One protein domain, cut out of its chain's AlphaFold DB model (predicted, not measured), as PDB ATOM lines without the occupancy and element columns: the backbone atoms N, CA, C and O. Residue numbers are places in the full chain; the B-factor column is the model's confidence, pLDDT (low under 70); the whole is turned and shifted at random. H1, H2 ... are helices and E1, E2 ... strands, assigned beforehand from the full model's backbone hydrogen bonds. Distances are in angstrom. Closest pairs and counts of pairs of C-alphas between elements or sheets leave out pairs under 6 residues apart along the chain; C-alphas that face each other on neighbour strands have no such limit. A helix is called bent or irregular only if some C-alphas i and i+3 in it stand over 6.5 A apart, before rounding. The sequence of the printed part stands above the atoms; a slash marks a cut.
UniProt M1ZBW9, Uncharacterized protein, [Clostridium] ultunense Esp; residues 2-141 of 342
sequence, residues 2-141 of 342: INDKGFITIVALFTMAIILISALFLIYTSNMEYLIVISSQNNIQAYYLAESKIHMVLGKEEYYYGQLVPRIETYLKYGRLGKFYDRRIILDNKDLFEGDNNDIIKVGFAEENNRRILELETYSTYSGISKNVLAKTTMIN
ATOM      1  N   ILE A   2     -41.328 -88.953 -63.388       46.09
ATOM      2  CA  ILE A   2     -41.105 -88.681 -61.967       46.09
ATOM      3  C   ILE A   2     -41.356 -87.180 -61.732       46.09
ATOM      4  O   ILE A   2     -41.406 -86.387 -62.664       46.09
ATOM      5  N   ASN A   3     -41.659 -86.840 -60.489       53.28
ATOM      6  CA  ASN A   3     -42.337 -85.643 -60.003       53.28
ATOM      7  C   ASN A   3     -41.500 -84.333 -60.100       53.28
ATOM      8  O   ASN A   3     -41.276 -83.669 -59.091       53.28
ATOM      9  N   ASP A   4     -41.052 -83.932 -61.296       53.91
ATOM     10  CA  ASP A   4     -40.164 -82.764 -61.518       53.91
ATOM     11  C   ASP A   4     -40.804 -81.405 -61.180       53.91
ATOM     12  O   ASP A   4     -40.111 -80.404 -60.989       53.91
ATOM     13  N   LYS A   5     -42.137 -81.353 -61.038       55.34
ATOM     14  CA  LYS A   5     -42.852 -80.129 -60.642       55.34
ATOM     15  C   LYS A   5     -42.460 -79.659 -59.238       55.34
ATOM     16  O   LYS A   5     -42.314 -78.461 -59.038       55.34
ATOM     17  N   GLY A   6     -42.233 -80.579 -58.292       59.97
ATOM     18  CA  GLY A   6     -41.847 -80.229 -56.918       59.97
ATOM     19  C   GLY A   6     -40.445 -79.619 -56.825       59.97
ATOM     20  O   GLY A   6     -40.236 -78.672 -56.072       59.97
ATOM     21  N   PHE A   7     -39.502 -80.105 -57.638       63.38
ATOM     22  CA  PHE A   7     -38.128 -79.593 -57.679       63.38
ATOM     23  C   PHE A   7     -38.061 -78.182 -58.285       63.38
ATOM     24  O   PHE A   7     -37.400 -77.307 -57.730       63.38
ATOM     25  N   ILE A   8     -38.822 -77.921 -59.357       70.19
ATOM     26  CA  ILE A   8     -38.933 -76.585 -59.970       70.19
ATOM     27  C   ILE A   8     -39.536 -75.574 -58.981       70.19
ATOM     28  O   ILE A   8     -39.044 -74.452 -58.883       70.19
ATOM     29  N   THR A   9     -40.557 -75.962 -58.208       77.06
ATOM     30  CA  THR A   9     -41.165 -75.084 -57.193       77.06
ATOM     31  C   THR A   9     -40.195 -74.750 -56.057       77.06
ATOM     32  O   THR A   9     -40.138 -73.597 -55.633       77.06
ATOM     33  N   ILE A  10     -39.397 -75.719 -55.593       80.75
ATOM     34  CA  ILE A  10     -38.386 -75.500 -54.544       80.75
ATOM     35  C   ILE A  10     -37.279 -74.566 -55.044       80.75
ATOM     36  O   ILE A  10     -36.945 -73.599 -54.363       80.75
ATOM     37  N   VAL A  11     -36.742 -74.807 -56.244       82.88
ATOM     38  CA  VAL A  11     -35.706 -73.945 -56.835       82.88
ATOM     39  C   VAL A  11     -36.240 -72.526 -57.050       82.88
ATOM     40  O   VAL A  11     -35.568 -71.575 -56.667       82.88
ATOM     41  N   ALA A  12     -37.466 -72.366 -57.561       84.56
ATOM     42  CA  ALA A  12     -38.090 -71.053 -57.729       84.56
ATOM     43  C   ALA A  12     -38.267 -70.304 -56.394       84.56
ATOM     44  O   ALA A  12     -37.998 -69.105 -56.331       84.56
ATOM     45  N   LEU A  13     -38.660 -71.002 -55.321       87.12
ATOM     46  CA  LEU A  13     -38.738 -70.444 -53.964       87.12
ATOM     47  C   LEU A  13     -37.370 -69.991 -53.450       87.12
ATOM     48  O   LEU A  13     -37.259 -68.889 -52.918       87.12
ATOM     49  N   PHE A  14     -36.324 -70.798 -53.643       90.75
ATOM     50  CA  PHE A  14     -34.961 -70.412 -53.277       90.75
ATOM     51  C   PHE A  14     -34.479 -69.200 -54.074       90.75
ATOM     52  O   PHE A  14     -33.930 -68.269 -53.490       90.75
ATOM     53  N   THR A  15     -34.724 -69.158 -55.386       90.25
ATOM     54  CA  THR A  15     -34.368 -68.005 -56.221       90.25
ATOM     55  C   THR A  15     -35.117 -66.748 -55.776       90.25
ATOM     56  O   THR A  15     -34.493 -65.704 -55.612       90.25
ATOM     57  N   MET A  16     -36.424 -66.836 -55.504       93.19
ATOM     58  CA  MET A  16     -37.203 -65.707 -54.979       93.19
ATOM     59  C   MET A  16     -36.708 -65.251 -53.605       93.19
ATOM     60  O   MET A  16     -36.606 -64.050 -53.373       93.19
ATOM     61  N   ALA A  17     -36.362 -66.179 -52.709       93.00
ATOM     62  CA  ALA A  17     -35.817 -65.846 -51.398       93.00
ATOM     63  C   ALA A  17     -34.468 -65.121 -51.517       93.00
ATOM     64  O   ALA A  17     -34.267 -64.101 -50.865       93.00
ATOM     65  N   ILE A  18     -33.575 -65.588 -52.397       93.31
ATOM     66  CA  ILE A  18     -32.290 -64.926 -52.670       93.31
ATOM     67  C   ILE A  18     -32.514 -63.523 -53.247       93.31
ATOM     68  O   ILE A  18     -31.863 -62.576 -52.805       93.31
ATOM     69  N   ILE A  19     -33.448 -63.370 -54.193       94.62
ATOM     70  CA  ILE A  19     -33.792 -62.063 -54.773       94.62
ATOM     71  C   ILE A  19     -34.341 -61.128 -53.692       94.62
ATOM     72  O   ILE A  19     -33.909 -59.982 -53.612       94.62
ATOM     73  N   LEU A  20     -35.247 -61.607 -52.835       95.56
ATOM     74  CA  LEU A  20     -35.843 -60.806 -51.767       95.56
ATOM     75  C   LEU A  20     -34.797 -60.371 -50.733       95.56
ATOM     76  O   LEU A  20     -34.755 -59.199 -50.371       95.56
ATOM     77  N   ILE A  21     -33.928 -61.288 -50.295       94.75
ATOM     78  CA  ILE A  21     -32.824 -60.978 -49.377       94.75
ATOM     79  C   ILE A  21     -31.888 -59.941 -50.008       94.75
ATOM     80  O   ILE A  21     -31.530 -58.965 -49.354       94.75
ATOM     81  N   SER A  22     -31.542 -60.108 -51.287       94.25
ATOM     82  CA  SER A  22     -30.679 -59.163 -52.004       94.25
ATOM     83  C   SER A  22     -31.336 -57.788 -52.148       94.25
ATOM     84  O   SER A  22     -30.679 -56.772 -51.940       94.25
ATOM     85  N   ALA A  23     -32.638 -57.736 -52.445       95.25
ATOM     86  CA  ALA A  23     -33.391 -56.489 -52.543       95.25
ATOM     87  C   ALA A  23     -33.474 -55.761 -51.192       95.25
ATOM     88  O   ALA A  23     -33.235 -54.558 -51.129       95.25
ATOM     89  N   LEU A  24     -33.753 -56.487 -50.103       95.25
ATOM     90  CA  LEU A  24     -33.772 -55.927 -48.748       95.25
ATOM     91  C   LEU A  24     -32.394 -55.407 -48.330       95.25
ATOM     92  O   LEU A  24     -32.295 -54.313 -47.776       95.25
ATOM     93  N   PHE A  25     -31.333 -56.157 -48.631       95.62
ATOM     94  CA  PHE A  25     -29.960 -55.736 -48.367       95.62
ATOM     95  C   PHE A  25     -29.585 -54.470 -49.148       95.62
ATOM     96  O   PHE A  25     -28.971 -53.558 -48.593       95.62
ATOM     97  N   LEU A  26     -29.995 -54.374 -50.415       95.00
ATOM     98  CA  LEU A  26     -29.744 -53.197 -51.246       95.00
ATOM     99  C   LEU A  26     -30.508 -51.968 -50.733       95.00
ATOM    100  O   LEU A  26     -29.914 -50.900 -50.620       95.00
ATOM    101  N   ILE A  27     -31.779 -52.120 -50.340       95.38
ATOM    102  CA  ILE A  27     -32.565 -51.041 -49.712       95.38
ATOM    103  C   ILE A  27     -31.904 -50.576 -48.412       95.38
ATOM    104  O   ILE A  27     -31.758 -49.377 -48.186       95.38
ATOM    105  N   TYR A  28     -31.486 -51.514 -47.560       95.19
ATOM    106  CA  TYR A  28     -30.805 -51.190 -46.309       95.19
ATOM    107  C   TYR A  28     -29.506 -50.413 -46.555       95.19
ATOM    108  O   TYR A  28     -29.284 -49.374 -45.936       95.19
ATOM    109  N   THR A  29     -28.683 -50.882 -47.494       94.00
ATOM    110  CA  THR A  29     -27.404 -50.247 -47.840       94.00
ATOM    111  C   THR A  29     -27.630 -48.848 -48.409       94.00
ATOM    112  O   THR A  29     -27.010 -47.897 -47.946       94.00
ATOM    113  N   SER A  30     -28.593 -48.690 -49.323       93.06
ATOM    114  CA  SER A  30     -28.957 -47.392 -49.901       93.06
ATOM    115  C   SER A  30     -29.459 -46.400 -48.845       93.06
ATOM    116  O   SER A  30     -29.049 -45.241 -48.849       93.06
ATOM    117  N   ASN A  31     -30.286 -46.848 -47.893       94.31
ATOM    118  CA  ASN A  31     -30.737 -46.005 -46.784       94.31
ATOM    119  C   ASN A  31     -29.580 -45.593 -45.864       94.31
ATOM    120  O   ASN A  31     -29.520 -44.448 -45.422       94.31
ATOM    121  N   MET A  32     -28.655 -46.510 -45.573       94.12
ATOM    122  CA  MET A  32     -27.489 -46.211 -44.745       94.12
ATOM    123  C   MET A  32     -26.561 -45.201 -45.433       94.12
ATOM    124  O   MET A  32     -26.157 -44.223 -44.807       94.12
ATOM    125  N   GLU A  33     -26.276 -45.388 -46.723       93.00
ATOM    126  CA  GLU A  33     -25.500 -44.439 -47.529       93.00
ATOM    127  C   GLU A  33     -26.167 -43.062 -47.569       93.00
ATOM    128  O   GLU A  33     -25.504 -42.051 -47.346       93.00
ATOM    129  N   TYR A  34     -27.486 -43.014 -47.764       93.12
ATOM    130  CA  TYR A  34     -28.253 -41.772 -47.749       93.12
ATOM    131  C   TYR A  34     -28.112 -41.016 -46.419       93.12
ATOM    132  O   TYR A  34     -27.836 -39.814 -46.415       93.12
ATOM    133  N   LEU A  35     -28.231 -41.713 -45.285       92.56
ATOM    134  CA  LEU A  35     -28.057 -41.105 -43.962       92.56
ATOM    135  C   LEU A  35     -26.626 -40.606 -43.731       92.56
ATOM    136  O   LEU A  35     -26.444 -39.522 -43.178       92.56
ATOM    137  N   ILE A  36     -25.615 -41.357 -44.178       91.81
ATOM    138  CA  ILE A  36     -24.208 -40.939 -44.094       91.81
ATOM    139  C   ILE A  36     -23.981 -39.669 -44.918       91.81
ATOM    140  O   ILE A  36     -23.368 -38.720 -44.426       91.81
ATOM    141  N   VAL A  37     -24.500 -39.622 -46.147       93.62
ATOM    142  CA  VAL A  37     -24.369 -38.457 -47.030       93.62
ATOM    143  C   VAL A  37     -25.037 -37.231 -46.412       93.62
ATOM    144  O   VAL A  37     -24.405 -36.179 -46.349       93.62
ATOM    145  N   ILE A  38     -26.258 -37.359 -45.888       92.50
ATOM    146  CA  ILE A  38     -26.954 -36.241 -45.231       92.50
ATOM    147  C   ILE A  38     -26.225 -35.790 -43.974       92.50
ATOM    148  O   ILE A  38     -26.031 -34.594 -43.777       92.50
ATOM    149  N   SER A  39     -25.787 -36.721 -43.127       91.31
ATOM    150  CA  SER A  39     -25.034 -36.369 -41.924       91.31
ATOM    151  C   SER A  39     -23.738 -35.636 -42.279       91.31
ATOM    152  O   SER A  39     -23.366 -34.689 -41.590       91.31
ATOM    153  N   SER A  40     -23.067 -36.049 -43.355       92.06
ATOM    154  CA  SER A  40     -21.865 -35.387 -43.861       92.06
ATOM    155  C   SER A  40     -22.172 -33.977 -44.373       92.06
ATOM    156  O   SER A  40     -21.519 -33.021 -43.960       92.06
ATOM    157  N   GLN A  41     -23.218 -33.819 -45.191       92.94
ATOM    158  CA  GLN A  41     -23.667 -32.511 -45.677       92.94
ATOM    159  C   GLN A  41     -24.033 -31.576 -44.523       92.94
ATOM    160  O   GLN A  41     -23.552 -30.449 -44.475       92.94
ATOM    161  N   ASN A  42     -24.819 -32.050 -43.558       91.88
ATOM    162  CA  ASN A  42     -25.228 -31.265 -42.397       91.88
ATOM    163  C   ASN A  42     -24.029 -30.856 -41.528       91.88
ATOM    164  O   ASN A  42     -23.983 -29.728 -41.046       91.88
ATOM    165  N   ASN A  43     -23.039 -31.738 -41.364       92.00
ATOM    166  CA  ASN A  43     -21.800 -31.431 -40.650       92.00
ATOM    167  C   ASN A  43     -20.963 -30.358 -41.372       92.00
ATOM    168  O   ASN A  43     -20.443 -29.448 -40.730       92.00
ATOM    169  N   ILE A  44     -20.866 -30.436 -42.703       92.12
ATOM    170  CA  ILE A  44     -20.204 -29.414 -43.526       92.12
ATOM    171  C   ILE A  44     -20.936 -28.069 -43.407       92.12
ATOM    172  O   ILE A  44     -20.292 -27.036 -43.242       92.12
ATOM    173  N   GLN A  45     -22.272 -28.069 -43.427       92.62
ATOM    174  CA  GLN A  45     -23.050 -26.841 -43.248       92.62
ATOM    175  C   GLN A  45     -22.862 -26.240 -41.853       92.62
ATOM    176  O   GLN A  45     -22.591 -25.049 -41.739       92.62
ATOM    177  N   ALA A  46     -22.917 -27.050 -40.790       92.25
ATOM    178  CA  ALA A  46     -22.647 -26.584 -39.430       92.25
ATOM    179  C   ALA A  46     -21.246 -25.955 -39.304       92.25
ATOM    180  O   ALA A  46     -21.094 -24.916 -38.666       92.25
ATOM    181  N   TYR A  47     -20.237 -26.546 -39.955       93.75
ATOM    182  CA  TYR A  47     -18.891 -25.979 -40.028       93.75
ATOM    183  C   TYR A  47     -18.882 -24.594 -40.695       93.75
ATOM    184  O   TYR A  47     -18.390 -23.638 -40.097       93.75
ATOM    185  N   TYR A  48     -19.465 -24.459 -41.891       93.94
ATOM    186  CA  TYR A  48     -19.483 -23.179 -42.607       93.94
ATOM    187  C   TYR A  48     -20.282 -22.097 -41.878       93.94
ATOM    188  O   TYR A  48     -19.904 -20.929 -41.922       93.94
ATOM    189  N   LEU A  49     -21.350 -22.468 -41.169       93.81
ATOM    190  CA  LEU A  49     -22.109 -21.543 -40.326       93.81
ATOM    191  C   LEU A  49     -21.314 -21.067 -39.105       93.81
ATOM    192  O   LEU A  49     -21.543 -19.965 -38.620       93.81
ATOM    193  N   ALA A  50     -20.416 -21.885 -38.558       94.12
ATOM    194  CA  ALA A  50     -19.547 -21.465 -37.458       94.12
ATOM    195  C   ALA A  50     -18.399 -20.585 -37.973       94.12
ATOM    196  O   ALA A  50     -18.084 -19.555 -37.381       94.12
ATOM    197  N   GLU A  51     -17.816 -20.946 -39.116       94.81
ATOM    198  CA  GLU A  51     -16.804 -20.136 -39.793       94.81
ATOM    199  C   GLU A  51     -17.355 -18.759 -40.214       94.81
ATOM    200  O   GLU A  51     -16.684 -17.742 -40.029       94.81
ATOM    201  N   SER A  52     -18.592 -18.689 -40.718       93.50
ATOM    202  CA  SER A  52     -19.199 -17.425 -41.151       93.50
ATOM    203  C   SER A  52     -19.362 -16.423 -40.008       93.50
ATOM    204  O   SER A  52     -19.152 -15.230 -40.222       93.50
ATOM    205  N   LYS A  53     -19.649 -16.884 -38.782       95.06
ATOM    206  CA  LYS A  53     -19.689 -16.036 -37.579       95.06
ATOM    207  C   LYS A  53     -18.333 -15.390 -37.290       95.06
ATOM    208  O   LYS A  53     -18.276 -14.211 -36.947       95.06
ATOM    209  N   ILE A  54     -17.238 -16.132 -37.465       95.19
ATOM    210  CA  ILE A  54     -15.880 -15.600 -37.278       95.19
ATOM    211  C   ILE A  54     -15.599 -14.501 -38.306       95.19
ATOM    212  O   ILE A  54     -15.200 -13.400 -37.928       95.19
ATOM    213  N   HIS A  55     -15.869 -14.766 -39.587       94.94
ATOM    214  CA  HIS A  55     -15.719 -13.754 -40.642       94.94
ATOM    215  C   HIS A  55     -16.615 -12.540 -40.406       94.94
ATOM    216  O   HIS A  55     -16.217 -11.416 -40.690       94.94
ATOM    217  N   MET A  56     -17.802 -12.739 -39.838       94.75
ATOM    218  CA  MET A  56     -18.711 -11.652 -39.499       94.75
ATOM    219  C   MET A  56     -18.137 -10.725 -38.427       94.75
ATOM    220  O   MET A  56     -18.205  -9.509 -38.586       94.75
ATOM    221  N   VAL A  57     -17.528 -11.278 -37.376       95.31
ATOM    222  CA  VAL A  57     -16.859 -10.478 -36.338       95.31
ATOM    223  C   VAL A  57     -15.648  -9.726 -36.881       95.31
ATOM    224  O   VAL A  57     -15.369  -8.617 -36.433       95.31
ATOM    225  N   LEU A  58     -14.940 -10.308 -37.850       94.06
ATOM    226  CA  LEU A  58     -13.785  -9.678 -38.489       94.06
ATOM    227  C   LEU A  58     -14.170  -8.649 -39.563       94.06
ATOM    228  O   LEU A  58     -13.384  -7.752 -39.841       94.06
ATOM    229  N   GLY A  59     -15.347  -8.782 -40.179       92.31
ATOM    230  CA  GLY A  59     -15.726  -8.007 -41.363       92.31
ATOM    231  C   GLY A  59     -16.805  -6.948 -41.146       92.31
ATOM    232  O   GLY A  59     -16.830  -5.960 -41.876       92.31
ATOM    233  N   LYS A  60     -17.715  -7.120 -40.181       94.81
ATOM    234  CA  LYS A  60     -18.782  -6.141 -39.932       94.81
ATOM    235  C   LYS A  60     -18.357  -5.107 -38.900       94.81
ATOM    236  O   LYS A  60     -17.972  -5.468 -37.790       94.81
ATOM    237  N   GLU A  61     -18.541  -3.828 -39.221       92.94
ATOM    238  CA  GLU A  61     -18.150  -2.698 -38.366       92.94
ATOM    239  C   GLU A  61     -18.711  -2.786 -36.937       92.94
ATOM    240  O   GLU A  61     -17.987  -2.529 -35.975       92.94
ATOM    241  N   GLU A  62     -19.977  -3.205 -36.795       94.56
ATOM    242  CA  GLU A  62     -20.680  -3.304 -35.505       94.56
ATOM    243  C   GLU A  62     -19.962  -4.232 -34.509       94.56
ATOM    244  O   GLU A  62     -19.867  -3.929 -33.317       94.56
ATOM    245  N   TYR A  63     -19.387  -5.332 -35.000       95.50
ATOM    246  CA  TYR A  63     -18.656  -6.296 -34.182       95.50
ATOM    247  C   TYR A  63     -17.160  -6.008 -34.170       95.50
ATOM    248  O   TYR A  63     -16.534  -6.078 -33.112       95.50
ATOM    249  N   TYR A  64     -16.601  -5.648 -35.323       94.81
ATOM    250  CA  TYR A  64     -15.178  -5.404 -35.486       94.81
ATOM    251  C   TYR A  64     -14.735  -4.189 -34.668       94.81
ATOM    252  O   TYR A  64     -14.033  -4.343 -33.668       94.81
ATOM    253  N   TYR A  65     -15.213  -2.992 -35.015       92.44
ATOM    254  CA  TYR A  65     -14.858  -1.761 -34.307       92.44
ATOM    255  C   TYR A  65     -15.590  -1.636 -32.970       92.44
ATOM    256  O   TYR A  65     -15.017  -1.150 -31.997       92.44
ATOM    257  N   GLY A  66     -16.841  -2.102 -32.897       91.31
ATOM    258  CA  GLY A  66     -17.659  -1.965 -31.690       91.31
ATOM    259  C   GLY A  66     -17.261  -2.901 -30.546       91.31
ATOM    260  O   GLY A  66     -17.403  -2.534 -29.379       91.31
ATOM    261  N   GLN A  67     -16.761  -4.108 -30.842       94.00
ATOM    262  CA  GLN A  67     -16.477  -5.116 -29.814       94.00
ATOM    263  C   GLN A  67     -15.052  -5.681 -29.886       94.00
ATOM    264  O   GLN A  67     -14.396  -5.792 -28.845       94.00
ATOM    265  N   LEU A  68     -14.546  -6.056 -31.060       94.69
ATOM    266  CA  LEU A  68     -13.269  -6.763 -31.165       94.69
ATOM    267  C   LEU A  68     -12.057  -5.835 -30.984       94.69
ATOM    268  O   LEU A  68     -11.212  -6.099 -30.127       94.69
ATOM    269  N   VAL A  69     -11.977  -4.747 -31.753       93.12
ATOM    270  CA  VAL A  69     -10.838  -3.814 -31.757       93.12
ATOM    271  C   VAL A  69     -10.515  -3.278 -30.353       93.12
ATOM    272  O   VAL A  69      -9.361  -3.413 -29.943       93.12
ATOM    273  N   PRO A  70     -11.480  -2.821 -29.528       91.56
ATOM    274  CA  PRO A  70     -11.172  -2.318 -28.185       91.56
ATOM    275  C   PRO A  70     -10.532  -3.369 -27.257       91.56
ATOM    276  O   PRO A  70      -9.716  -3.048 -26.382       91.56
ATOM    277  N   ARG A  71     -10.865  -4.655 -27.456       93.25
ATOM    278  CA  ARG A  71     -10.254  -5.781 -26.729       93.25
ATOM    279  C   ARG A  71      -8.816  -6.008 -27.181       93.25
ATOM    280  O   ARG A  71      -7.943  -6.179 -26.328       93.25
ATOM    281  N   ILE A  72      -8.578  -5.981 -28.495       93.94
ATOM    282  CA  ILE A  72      -7.240  -6.089 -29.085       93.94
ATOM    283  C   ILE A  72      -6.363  -4.930 -28.600       93.94
ATOM    284  O   ILE A  72      -5.292  -5.182 -28.061       93.94
ATOM    285  N   GLU A  73      -6.830  -3.682 -28.691       91.94
ATOM    286  CA  GLU A  73      -6.098  -2.497 -28.222       91.94
ATOM    287  C   GLU A  73      -5.668  -2.626 -26.759       91.94
ATOM    288  O   GLU A  73      -4.507  -2.402 -26.415       91.94
ATOM    289  N   THR A  74      -6.598  -3.022 -25.888       90.88
ATOM    290  CA  THR A  74      -6.328  -3.200 -24.455       90.88
ATOM    291  C   THR A  74      -5.272  -4.278 -24.229       90.88
ATOM    292  O   THR A  74      -4.343  -4.093 -23.439       90.88
ATOM    293  N   TYR A  75      -5.391  -5.403 -24.934       92.06
ATOM    294  CA  TYR A  75      -4.424  -6.484 -24.831       92.06
ATOM    295  C   TYR A  75      -3.049  -6.086 -25.384       92.06
ATOM    296  O   TYR A  75      -2.033  -6.434 -24.785       92.06
ATOM    297  N   LEU A  76      -2.986  -5.321 -26.476       91.38
ATOM    298  CA  LEU A  76      -1.740  -4.808 -27.045       91.38
ATOM    299  C   LEU A  76      -1.038  -3.841 -26.082       91.38
ATOM    300  O   LEU A  76       0.135  -4.058 -25.777       91.38
ATOM    301  N   LYS A  77      -1.774  -2.877 -25.514       87.94
ATOM    302  CA  LYS A  77      -1.246  -1.878 -24.567       87.94
ATOM    303  C   LYS A  77      -0.765  -2.476 -23.242       87.94
ATOM    304  O   LYS A  77       0.252  -2.038 -22.716       87.94
ATOM    305  N   TYR A  78      -1.497  -3.439 -22.677       87.25
ATOM    306  CA  TYR A  78      -1.274  -3.881 -21.289       87.25
ATOM    307  C   TYR A  78      -0.879  -5.354 -21.133       87.25
ATOM    308  O   TYR A  78      -0.645  -5.799 -20.009       87.25
ATOM    309  N   GLY A  79      -0.873  -6.140 -22.213       86.44
ATOM    310  CA  GLY A  79      -0.609  -7.585 -22.176       86.44
ATOM    311  C   GLY A  79      -1.712  -8.415 -21.505       86.44
ATOM    312  O   GLY A  79      -1.534  -9.602 -21.255       86.44
ATOM    313  N   ARG A  80      -2.856  -7.806 -21.172       85.62
ATOM    314  CA  ARG A  80      -3.998  -8.474 -20.532       85.62
ATOM    315  C   ARG A  80      -5.304  -7.778 -20.883       85.62
ATOM    316  O   ARG A  80      -5.339  -6.565 -21.062       85.62
ATOM    317  N   LEU A  81      -6.392  -8.540 -20.890       84.06
ATOM    318  CA  LEU A  81      -7.734  -7.967 -20.896       84.06
ATOM    319  C   LEU A  81      -8.007  -7.312 -19.536       84.06
ATOM    320  O   LEU A  81      -7.871  -7.946 -18.487       84.06
ATOM    321  N   GLY A  82      -8.351  -6.026 -19.549       72.25
ATOM    322  CA  GLY A  82      -8.795  -5.317 -18.351       72.25
ATOM    323  C   GLY A  82     -10.148  -5.833 -17.847       72.25
ATOM    324  O   GLY A  82     -10.861  -6.537 -18.555       72.25
ATOM    325  N   LYS A  83     -10.548  -5.428 -16.633       73.75
ATOM    326  CA  LYS A  83     -11.843  -5.819 -16.030       73.75
ATOM    327  C   LYS A  83     -13.071  -5.379 -16.841       73.75
ATOM    328  O   LYS A  83     -14.151  -5.911 -16.629       73.75
ATOM    329  N   PHE A  84     -12.900  -4.393 -17.720       75.19
ATOM    330  CA  PHE A  84     -13.966  -3.807 -18.528       75.19
ATOM    331  C   PHE A  84     -14.390  -4.680 -19.712       75.19
ATOM    332  O   PHE A  84     -15.499  -4.514 -20.207       75.19
ATOM    333  N   TYR A  85     -13.536  -5.608 -20.153       82.31
ATOM    334  CA  TYR A  85     -13.809  -6.425 -21.327       82.31
ATOM    335  C   TYR A  85     -14.022  -7.887 -20.958       82.31
ATOM    336  O   TYR A  85     -13.141  -8.548 -20.406       82.31
ATOM    337  N   ASP A  86     -15.191  -8.401 -21.326       83.88
ATOM    338  CA  ASP A  86     -15.477  -9.830 -21.321       83.88
ATOM    339  C   ASP A  86     -14.811 -10.508 -22.529       83.88
ATOM    340  O   ASP A  86     -14.693  -9.922 -23.605       83.88
ATOM    341  N   ARG A  87     -14.439 -11.779 -22.391       90.12
ATOM    342  CA  ARG A  87     -13.931 -12.637 -23.471       90.12
ATOM    343  C   ARG A  87     -15.031 -13.103 -24.426       90.12
ATOM    344  O   ARG A  87     -14.862 -14.112 -25.094       90.12
ATOM    345  N   ARG A  88     -16.172 -12.422 -24.470       93.50
ATOM    346  CA  ARG A  88     -17.318 -12.780 -25.306       93.50
ATOM    347  C   ARG A  88     -17.692 -11.604 -26.191       93.50
ATOM    348  O   ARG A  88     -17.795 -10.481 -25.696       93.50
ATOM    349  N   ILE A  89     -17.870 -11.886 -27.473       93.69
ATOM    350  CA  ILE A  89     -18.527 -11.024 -28.452       93.69
ATOM    351  C   ILE A  89     -19.920 -11.602 -28.662       93.69
ATOM    352  O   ILE A  89     -20.059 -12.816 -28.824       93.69
ATOM    353  N   ILE A  90     -20.927 -10.737 -28.595       94.00
ATOM    354  CA  ILE A  90     -22.335 -11.113 -28.727       94.00
ATOM    355  C   ILE A  90     -22.807 -10.650 -30.100       94.00
ATOM    356  O   ILE A  90     -22.671  -9.468 -30.430       94.00
ATOM    357  N   LEU A  91     -23.316 -11.596 -30.884       94.19
ATOM    358  CA  LEU A  91     -23.931 -11.367 -32.183       94.19
ATOM    359  C   LEU A  91     -25.415 -11.044 -32.014       94.19
ATOM    360  O   LEU A  91     -26.092 -11.598 -31.152       94.19
ATOM    361  N   ASP A  92     -25.942 -10.181 -32.873       92.88
ATOM    362  CA  ASP A  92     -27.375  -9.934 -32.931       92.88
ATOM    363  C   ASP A  92     -28.110 -11.163 -33.475       92.88
ATOM    364  O   ASP A  92     -27.701 -11.774 -34.462       92.88
ATOM    365  N   ASN A  93     -29.288 -11.458 -32.922       88.06
ATOM    366  CA  ASN A  93     -30.140 -12.559 -33.395       88.06
ATOM    367  C   ASN A  93     -30.478 -12.470 -34.894       88.06
ATOM    368  O   ASN A  93     -30.693 -13.494 -35.533       88.06
ATOM    369  N   LYS A  94     -30.526 -11.253 -35.457       89.81
ATOM    370  CA  LYS A  94     -30.789 -11.006 -36.888       89.81
ATOM    371  C   LYS A  94     -29.703 -11.594 -37.800       89.81
ATOM    372  O   LYS A  94     -29.950 -11.819 -38.979       89.81
ATOM    373  N   ASP A  95     -28.512 -11.792 -37.247       88.62
ATOM    374  CA  ASP A  95     -27.319 -12.239 -37.951       88.62
ATOM    375  C   ASP A  95     -27.036 -13.730 -37.755       88.62
ATOM    376  O   ASP A  95     -26.107 -14.279 -38.354       88.62
ATOM    377  N   LEU A  96     -27.841 -14.397 -36.929       88.44
ATOM    378  CA  LEU A  96     -27.792 -15.837 -36.765       88.44
ATOM    379  C   LEU A  96     -28.596 -16.534 -37.857       88.44
ATOM    380  O   LEU A  96     -29.611 -16.037 -38.345       88.44
ATOM    381  N   PHE A  97     -28.130 -17.721 -38.232       86.12
ATOM    382  CA  PHE A  97     -28.864 -18.581 -39.146       86.12
ATOM    383  C   PHE A  97     -30.109 -19.160 -38.460       86.12
ATOM    384  O   PHE A  97     -30.114 -19.406 -37.254       86.12
ATOM    385  N   GLU A  98     -31.166 -19.410 -39.232       79.62
ATOM    386  CA  GLU A  98     -32.420 -19.939 -38.698       79.62
ATOM    387  C   GLU A  98     -32.205 -21.301 -38.011       79.62
ATOM    388  O   GLU A  98     -31.711 -22.258 -38.608       79.62
ATOM    389  N   GLY A  99     -32.580 -21.382 -36.731       75.75
ATOM    390  CA  GLY A  99     -32.397 -22.575 -35.900       75.75
ATOM    391  C   GLY A  99     -31.059 -22.649 -35.154       75.75
ATOM    392  O   GLY A  99     -30.877 -23.572 -34.357       75.75
ATOM    393  N   ASP A 100     -30.156 -21.687 -35.353       82.44
ATOM    394  CA  ASP A 100     -28.933 -21.538 -34.566       82.44
ATOM    395  C   ASP A 100     -29.144 -20.544 -33.418       82.44
ATOM    396  O   ASP A 100     -29.504 -19.390 -33.631       82.44
ATOM    397  N   ASN A 101     -28.900 -20.998 -32.190       83.31
ATOM    398  CA  ASN A 101     -29.101 -20.204 -30.977       83.31
ATOM    399  C   ASN A 101     -27.782 -19.754 -30.331       83.31
ATOM    400  O   ASN A 101     -27.815 -19.187 -29.242       83.31
ATOM    401  N   ASN A 102     -26.623 -20.059 -30.929       90.62
ATOM    402  CA  ASN A 102     -25.342 -19.637 -30.370       90.62
ATOM    403  C   ASN A 102     -24.932 -18.263 -30.914       90.62
ATOM    404  O   ASN A 102     -24.329 -18.164 -31.984       90.62
ATOM    405  N   ASP A 103     -25.214 -17.222 -30.141       92.50
ATOM    406  CA  ASP A 103     -24.862 -15.823 -30.399       92.50
ATOM    407  C   ASP A 103     -23.454 -15.439 -29.917       92.50
ATOM    408  O   ASP A 103     -23.022 -14.303 -30.105       92.50
ATOM    409  N   ILE A 104     -22.714 -16.365 -29.300       95.19
ATOM    410  CA  ILE A 104     -21.449 -16.049 -28.634       95.19
ATOM    411  C   ILE A 104     -20.249 -16.482 -29.479       95.19
ATOM    412  O   ILE A 104     -20.112 -17.643 -29.884       95.19
ATOM    413  N   ILE A 105     -19.305 -15.553 -29.633       96.12
ATOM    414  CA  ILE A 105     -17.924 -15.849 -30.018       96.12
ATOM    415  C   ILE A 105     -17.020 -15.573 -28.823       96.12
ATOM    416  O   ILE A 105     -17.007 -14.471 -28.269       96.12
ATOM    417  N   LYS A 106     -16.255 -16.581 -28.408       96.12
ATOM    418  CA  LYS A 106     -15.249 -16.428 -27.363       96.12
ATOM    419  C   LYS A 106     -13.958 -15.894 -27.965       96.12
ATOM    420  O   LYS A 106     -13.503 -16.365 -29.002       96.12
ATOM    421  N   VAL A 107     -13.364 -14.940 -27.266       95.69
ATOM    422  CA  VAL A 107     -12.117 -14.274 -27.623       95.69
ATOM    423  C   VAL A 107     -11.021 -14.727 -26.665       95.69
ATOM    424  O   VAL A 107     -11.086 -14.489 -25.454       95.69
ATOM    425  N   GLY A 108     -10.010 -15.380 -27.219       93.19
ATOM    426  CA  GLY A 108      -8.771 -15.757 -26.558       93.19
ATOM    427  C   GLY A 108      -7.599 -14.930 -27.076       93.19
ATOM    428  O   GLY A 108      -7.616 -14.419 -28.192       93.19
ATOM    429  N   PHE A 109      -6.571 -14.810 -26.244       92.75
ATOM    430  CA  PHE A 109      -5.292 -14.246 -26.643       92.75
ATOM    431  C   PHE A 109      -4.198 -15.221 -26.243       92.75
ATOM    432  O   PHE A 109      -4.172 -15.690 -25.101       92.75
ATOM    433  N   ALA A 110      -3.311 -15.506 -27.184       88.06
ATOM    434  CA  ALA A 110      -2.180 -16.397 -27.011       88.06
ATOM    435  C   ALA A 110      -0.895 -15.713 -27.490       88.06
ATOM    436  O   ALA A 110      -0.925 -14.660 -28.133       88.06
ATOM    437  N   GLU A 111       0.243 -16.313 -27.168       84.88
ATOM    438  CA  GLU A 111       1.539 -15.910 -27.697       84.88
ATOM    439  C   GLU A 111       2.195 -17.123 -28.355       84.88
ATOM    440  O   GLU A 111       2.366 -18.167 -27.727       84.88
ATOM    441  N   GLU A 112       2.523 -16.995 -29.637       83.38
ATOM    442  CA  GLU A 112       3.170 -18.031 -30.435       83.38
ATOM    443  C   GLU A 112       4.366 -17.406 -31.157       83.38
ATOM    444  O   GLU A 112       4.209 -16.454 -31.918       83.38
ATOM    445  N   ASN A 113       5.577 -17.925 -30.926       78.38
ATOM    446  CA  ASN A 113       6.813 -17.423 -31.549       78.38
ATOM    447  C   ASN A 113       7.017 -15.898 -31.376       78.38
ATOM    448  O   ASN A 113       7.330 -15.206 -32.343       78.38
ATOM    449  N   ASN A 114       6.802 -15.364 -30.165       74.25
ATOM    450  CA  ASN A 114       6.839 -13.926 -29.822       74.25
ATOM    451  C   ASN A 114       5.797 -13.043 -30.548       74.25
ATOM    452  O   ASN A 114       5.781 -11.812 -30.401       74.25
ATOM    453  N   ARG A 115       4.882 -13.648 -31.312       83.12
ATOM    454  CA  ARG A 115       3.731 -12.968 -31.908       83.12
ATOM    455  C   ARG A 115       2.523 -13.170 -31.018       83.12
ATOM    456  O   ARG A 115       2.251 -14.276 -30.553       83.12
ATOM    457  N   ARG A 116       1.775 -12.096 -30.790       87.31
ATOM    458  CA  ARG A 116       0.504 -12.201 -30.080       87.31
ATOM    459  C   ARG A 116      -0.572 -12.623 -31.082       87.31
ATOM    460  O   ARG A 116      -0.773 -11.959 -32.096       87.31
ATOM    461  N   ILE A 117      -1.259 -13.716 -30.776       91.81
ATOM    462  CA  ILE A 117      -2.291 -14.335 -31.608       91.81
ATOM    463  C   ILE A 117      -3.658 -14.091 -30.974       91.81
ATOM    464  O   ILE A 117      -3.821 -14.207 -29.756       91.81
ATOM    465  N   LEU A 118      -4.635 -13.755 -31.811       94.94
ATOM    466  CA  LEU A 118      -6.043 -13.689 -31.447       94.94
ATOM    467  C   LEU A 118      -6.697 -15.035 -31.770       94.94
ATOM    468  O   LEU A 118      -6.558 -15.564 -32.873       94.94
ATOM    469  N   GLU A 119      -7.414 -15.582 -30.800       95.75
ATOM    470  CA  GLU A 119      -8.168 -16.822 -30.940       95.75
ATOM    471  C   GLU A 119      -9.666 -16.511 -30.896       95.75
ATOM    472  O   GLU A 119     -10.150 -15.896 -29.946       95.75
ATOM    473  N   LEU A 120     -10.405 -16.928 -31.921       96.62
ATOM    474  CA  LEU A 120     -11.857 -16.771 -32.002       96.62
ATOM    475  C   LEU A 120     -12.500 -18.153 -32.027       96.62
ATOM    476  O   LEU A 120     -12.310 -18.912 -32.975       96.62
ATOM    477  N   GLU A 121     -13.246 -18.484 -30.977       96.75
ATOM    478  CA  GLU A 121     -13.907 -19.778 -30.820       96.75
ATOM    479  C   GLU A 121     -15.427 -19.606 -30.842       96.75
ATOM    480  O   GLU A 121     -15.992 -18.795 -30.103       96.75
ATOM    481  N   THR A 122     -16.112 -20.393 -31.662       96.31
ATOM    482  CA  THR A 122     -17.576 -20.437 -31.692       96.31
ATOM    483  C   THR A 122     -18.064 -21.807 -32.151       96.31
ATOM    484  O   THR A 122     -17.277 -22.679 -32.524       96.31
ATOM    485  N   TYR A 123     -19.373 -22.008 -32.121       94.25
ATOM    486  CA  TYR A 123     -20.012 -23.175 -32.703       94.25
ATOM    487  C   TYR A 123     -21.329 -22.805 -33.367       94.25
ATOM    488  O   TYR A 123     -21.925 -21.764 -33.072       94.25
ATOM    489  N   SER A 124     -21.784 -23.680 -34.251       93.50
ATOM    490  CA  SER A 124     -23.088 -23.558 -34.897       93.50
ATOM    491  C   SER A 124     -23.760 -24.917 -34.964       93.50
ATOM    492  O   SER A 124     -23.088 -25.954 -35.034       93.50
ATOM    493  N   THR A 125     -25.090 -24.910 -34.929       89.75
ATOM    494  CA  THR A 125     -25.912 -26.120 -34.986       89.75
ATOM    495  C   THR A 125     -26.762 -26.109 -36.249       89.75
ATOM    496  O   THR A 125     -27.522 -25.176 -36.478       89.75
ATOM    497  N   TYR A 126     -26.670 -27.168 -37.055       89.06
ATOM    498  CA  TYR A 126     -27.482 -27.357 -38.254       89.06
ATOM    499  C   TYR A 126     -28.102 -28.753 -38.261       89.06
ATOM    500  O   TYR A 126     -27.399 -29.760 -38.178       89.06
ATOM    501  N   SER A 127     -29.434 -28.826 -38.353       86.00
ATOM    502  CA  SER A 127     -30.185 -30.095 -38.350       86.00
ATOM    503  C   SER A 127     -29.786 -31.047 -37.204       86.00
ATOM    504  O   SER A 127     -29.634 -32.251 -37.402       86.00
ATOM    505  N   GLY A 128     -29.566 -30.498 -36.001       83.94
ATOM    506  CA  GLY A 128     -29.165 -31.247 -34.802       83.94
ATOM    507  C   GLY A 128     -27.672 -31.590 -34.699       83.94
ATOM    508  O   GLY A 128     -27.239 -32.063 -33.650       83.94
ATOM    509  N   ILE A 129     -26.867 -31.325 -35.734       86.75
ATOM    510  CA  ILE A 129     -25.409 -31.502 -35.705       86.75
ATOM    511  C   ILE A 129     -24.761 -30.185 -35.294       86.75
ATOM    512  O   ILE A 129     -25.008 -29.158 -35.918       86.75
ATOM    513  N   SER A 130     -23.926 -30.217 -34.258       90.31
ATOM    514  CA  SER A 130     -23.185 -29.041 -33.789       90.31
ATOM    515  C   SER A 130     -21.711 -29.166 -34.137       90.31
ATOM    516  O   SER A 130     -21.127 -30.230 -33.923       90.31
ATOM    517  N   LYS A 131     -21.109 -28.084 -34.640       93.12
ATOM    518  CA  LYS A 131     -19.681 -28.053 -34.962       93.12
ATOM    519  C   LYS A 131     -18.989 -26.861 -34.323       93.12
ATOM    520  O   LYS A 131     -19.449 -25.734 -34.483       93.12
ATOM    521  N   ASN A 132     -17.888 -27.127 -33.618       93.88
ATOM    522  CA  ASN A 132     -17.047 -26.092 -33.023       93.88
ATOM    523  C   ASN A 132     -15.949 -25.691 -34.005       93.88
ATOM    524  O   ASN A 132     -15.366 -26.541 -34.685       93.88
ATOM    525  N   VAL A 133     -15.642 -24.402 -34.036       95.94
ATOM    526  CA  VAL A 133     -14.595 -23.819 -34.863       95.94
ATOM    527  C   VAL A 133     -13.737 -22.890 -34.014       95.94
ATOM    528  O   VAL A 133     -14.253 -22.082 -33.244       95.94
ATOM    529  N   LEU A 134     -12.422 -23.008 -34.182       96.44
ATOM    530  CA  LEU A 134     -11.411 -22.129 -33.608       96.44
ATOM    531  C   LEU A 134     -10.601 -21.512 -34.747       96.44
ATOM    532  O   LEU A 134      -9.904 -22.229 -35.474       96.44
ATOM    533  N   ALA A 135     -10.660 -20.193 -34.883       95.94
ATOM    534  CA  ALA A 135      -9.768 -19.445 -35.754       95.94
ATOM    535  C   ALA A 135      -8.604 -18.864 -34.955       95.94
ATOM    536  O   ALA A 135      -8.803 -18.306 -33.876       95.94
ATOM    537  N   LYS A 136      -7.400 -18.962 -35.517       95.25
ATOM    538  CA  LYS A 136      -6.222 -18.233 -35.048       95.25
ATOM    539  C   LYS A 136      -5.889 -17.146 -36.047       95.25
ATOM    540  O   LYS A 136      -5.765 -17.422 -37.245       95.25
ATOM    541  N   THR A 137      -5.739 -15.924 -35.562       94.00
ATOM    542  CA  THR A 137      -5.463 -14.760 -36.396       94.00
ATOM    543  C   THR A 137      -4.257 -14.000 -35.859       94.00
ATOM    544  O   THR A 137      -4.019 -13.942 -34.650       94.00
ATOM    545  N   THR A 138      -3.502 -13.370 -36.754       92.94
ATOM    546  CA  THR A 138      -2.628 -12.267 -36.338       92.94
ATOM    547  C   THR A 138      -3.494 -11.116 -35.831       92.94
ATOM    548  O   THR A 138      -4.707 -11.103 -36.053       92.94
ATOM    549  N   MET A 139      -2.892 -10.165 -35.121       92.75
ATOM    550  CA  MET A 139      -3.606  -8.974 -34.650       92.75
ATOM    551  C   MET A 139      -3.112  -7.687 -35.281       92.75
ATOM    552  O   MET A 139      -3.909  -6.773 -35.464       92.75
ATOM    553  N   ILE A 140      -1.811  -7.597 -35.550       94.06
ATOM    554  CA  ILE A 140      -1.194  -6.363 -36.014       94.06
ATOM    555  C   ILE A 140      -0.577  -6.550 -37.391       94.06
ATOM    556  O   ILE A 140      -0.230  -7.665 -37.788       94.06
ATOM    557  N   ASN A 141      -0.462  -5.439 -38.105       94.00
ATOM    558  CA  ASN A 141       0.132  -5.378 -39.423       94.00
ATOM    559  C   ASN A 141       1.583  -5.892 -39.393       94.00
ATOM    560  O   ASN A 141       2.382  -5.525 -38.528       94.00
TER     561      ASN A 141
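This is residues 2 to 141 of the 342 residues of an uncharacterized protein of [Clostridium] ultunense Esp (UniProt M1ZBW9). Picture a long arm with a small head: the first part of helix H1, residues 4 to 37, sticks out free, while its residues 39 to 58 pack slantwise over a strongly twisted sheet of four strands. At the head the shorter helix H2 turns off steeply from the end of H1 and packs on the sheet near E1. The printed part has 140 residues, with two named helices and four named strands in the order H1 H2 E1 E2 E3 E4; the sheet's order is E1 - E2 - E3 - E4, all antiparallel, and the class is mixed, helices and strands. The whole is extended, with a radius of gyration of the C-alphas of 27.9 A, and spans 103 by 37 by 24 A, the arm making the length.

Start with H1, residues 4 to 59, and go on to H2, residues 61 to 78: they touch, closest at the C-alphas of Val 57 and Tyr 63, 5.0 A apart, at a steep tilt of 66 degrees. Next come E1, residues 88 to 90, E2, residues 104 to 112, E3, residues 115 to 126, and E4, residues 129 to 138, a meander, each strand the antiparallel neighbour of the one before. Look for N 89 and O 105 at 2.8 A between E1 and E2, N 108 and O 119 at 2.8 A between E2 and E3, and N 120 and O 135 at 2.9 A between E3 and E4. H1 is on the sheet, its height over the sheet 4.2 A, only just above the sheet's level; the closest C-alphas of H1 and E3, those of Ala 50 and Ser 124, are 4.8 A apart. H2 is on the sheet too, its closest C-alphas to E1 being Gln 67 and Ile 89, 6.4 A apart. Of the O i to N i+4 pairs, 50 of 52 in H1 and 10 of 14 in H2 are within hydrogen-bond range.

Find C-alpha 4 at (-40.164, -82.764, -61.518); from there H1 runs 81.2 A to C-alpha 59 at (-15.726, -8.007, -41.363). H2 spans 24.0 A and is irregular, with C-alphas 66 and 69 7.1 A apart. E1 spans 6.3 A, E2 24.8 A, E3 35.0 A and E4 29.8 A, ending at C-alpha 138, (-2.628, -12.267, -36.338).

The C-alphas of Ile 2 and Lys 77, the two farthest apart, are 102.6 A apart. The printed part has no cut; the link from E1 to E2, 13 residues, is long. Residues 2 to 7 have pLDDT under 70.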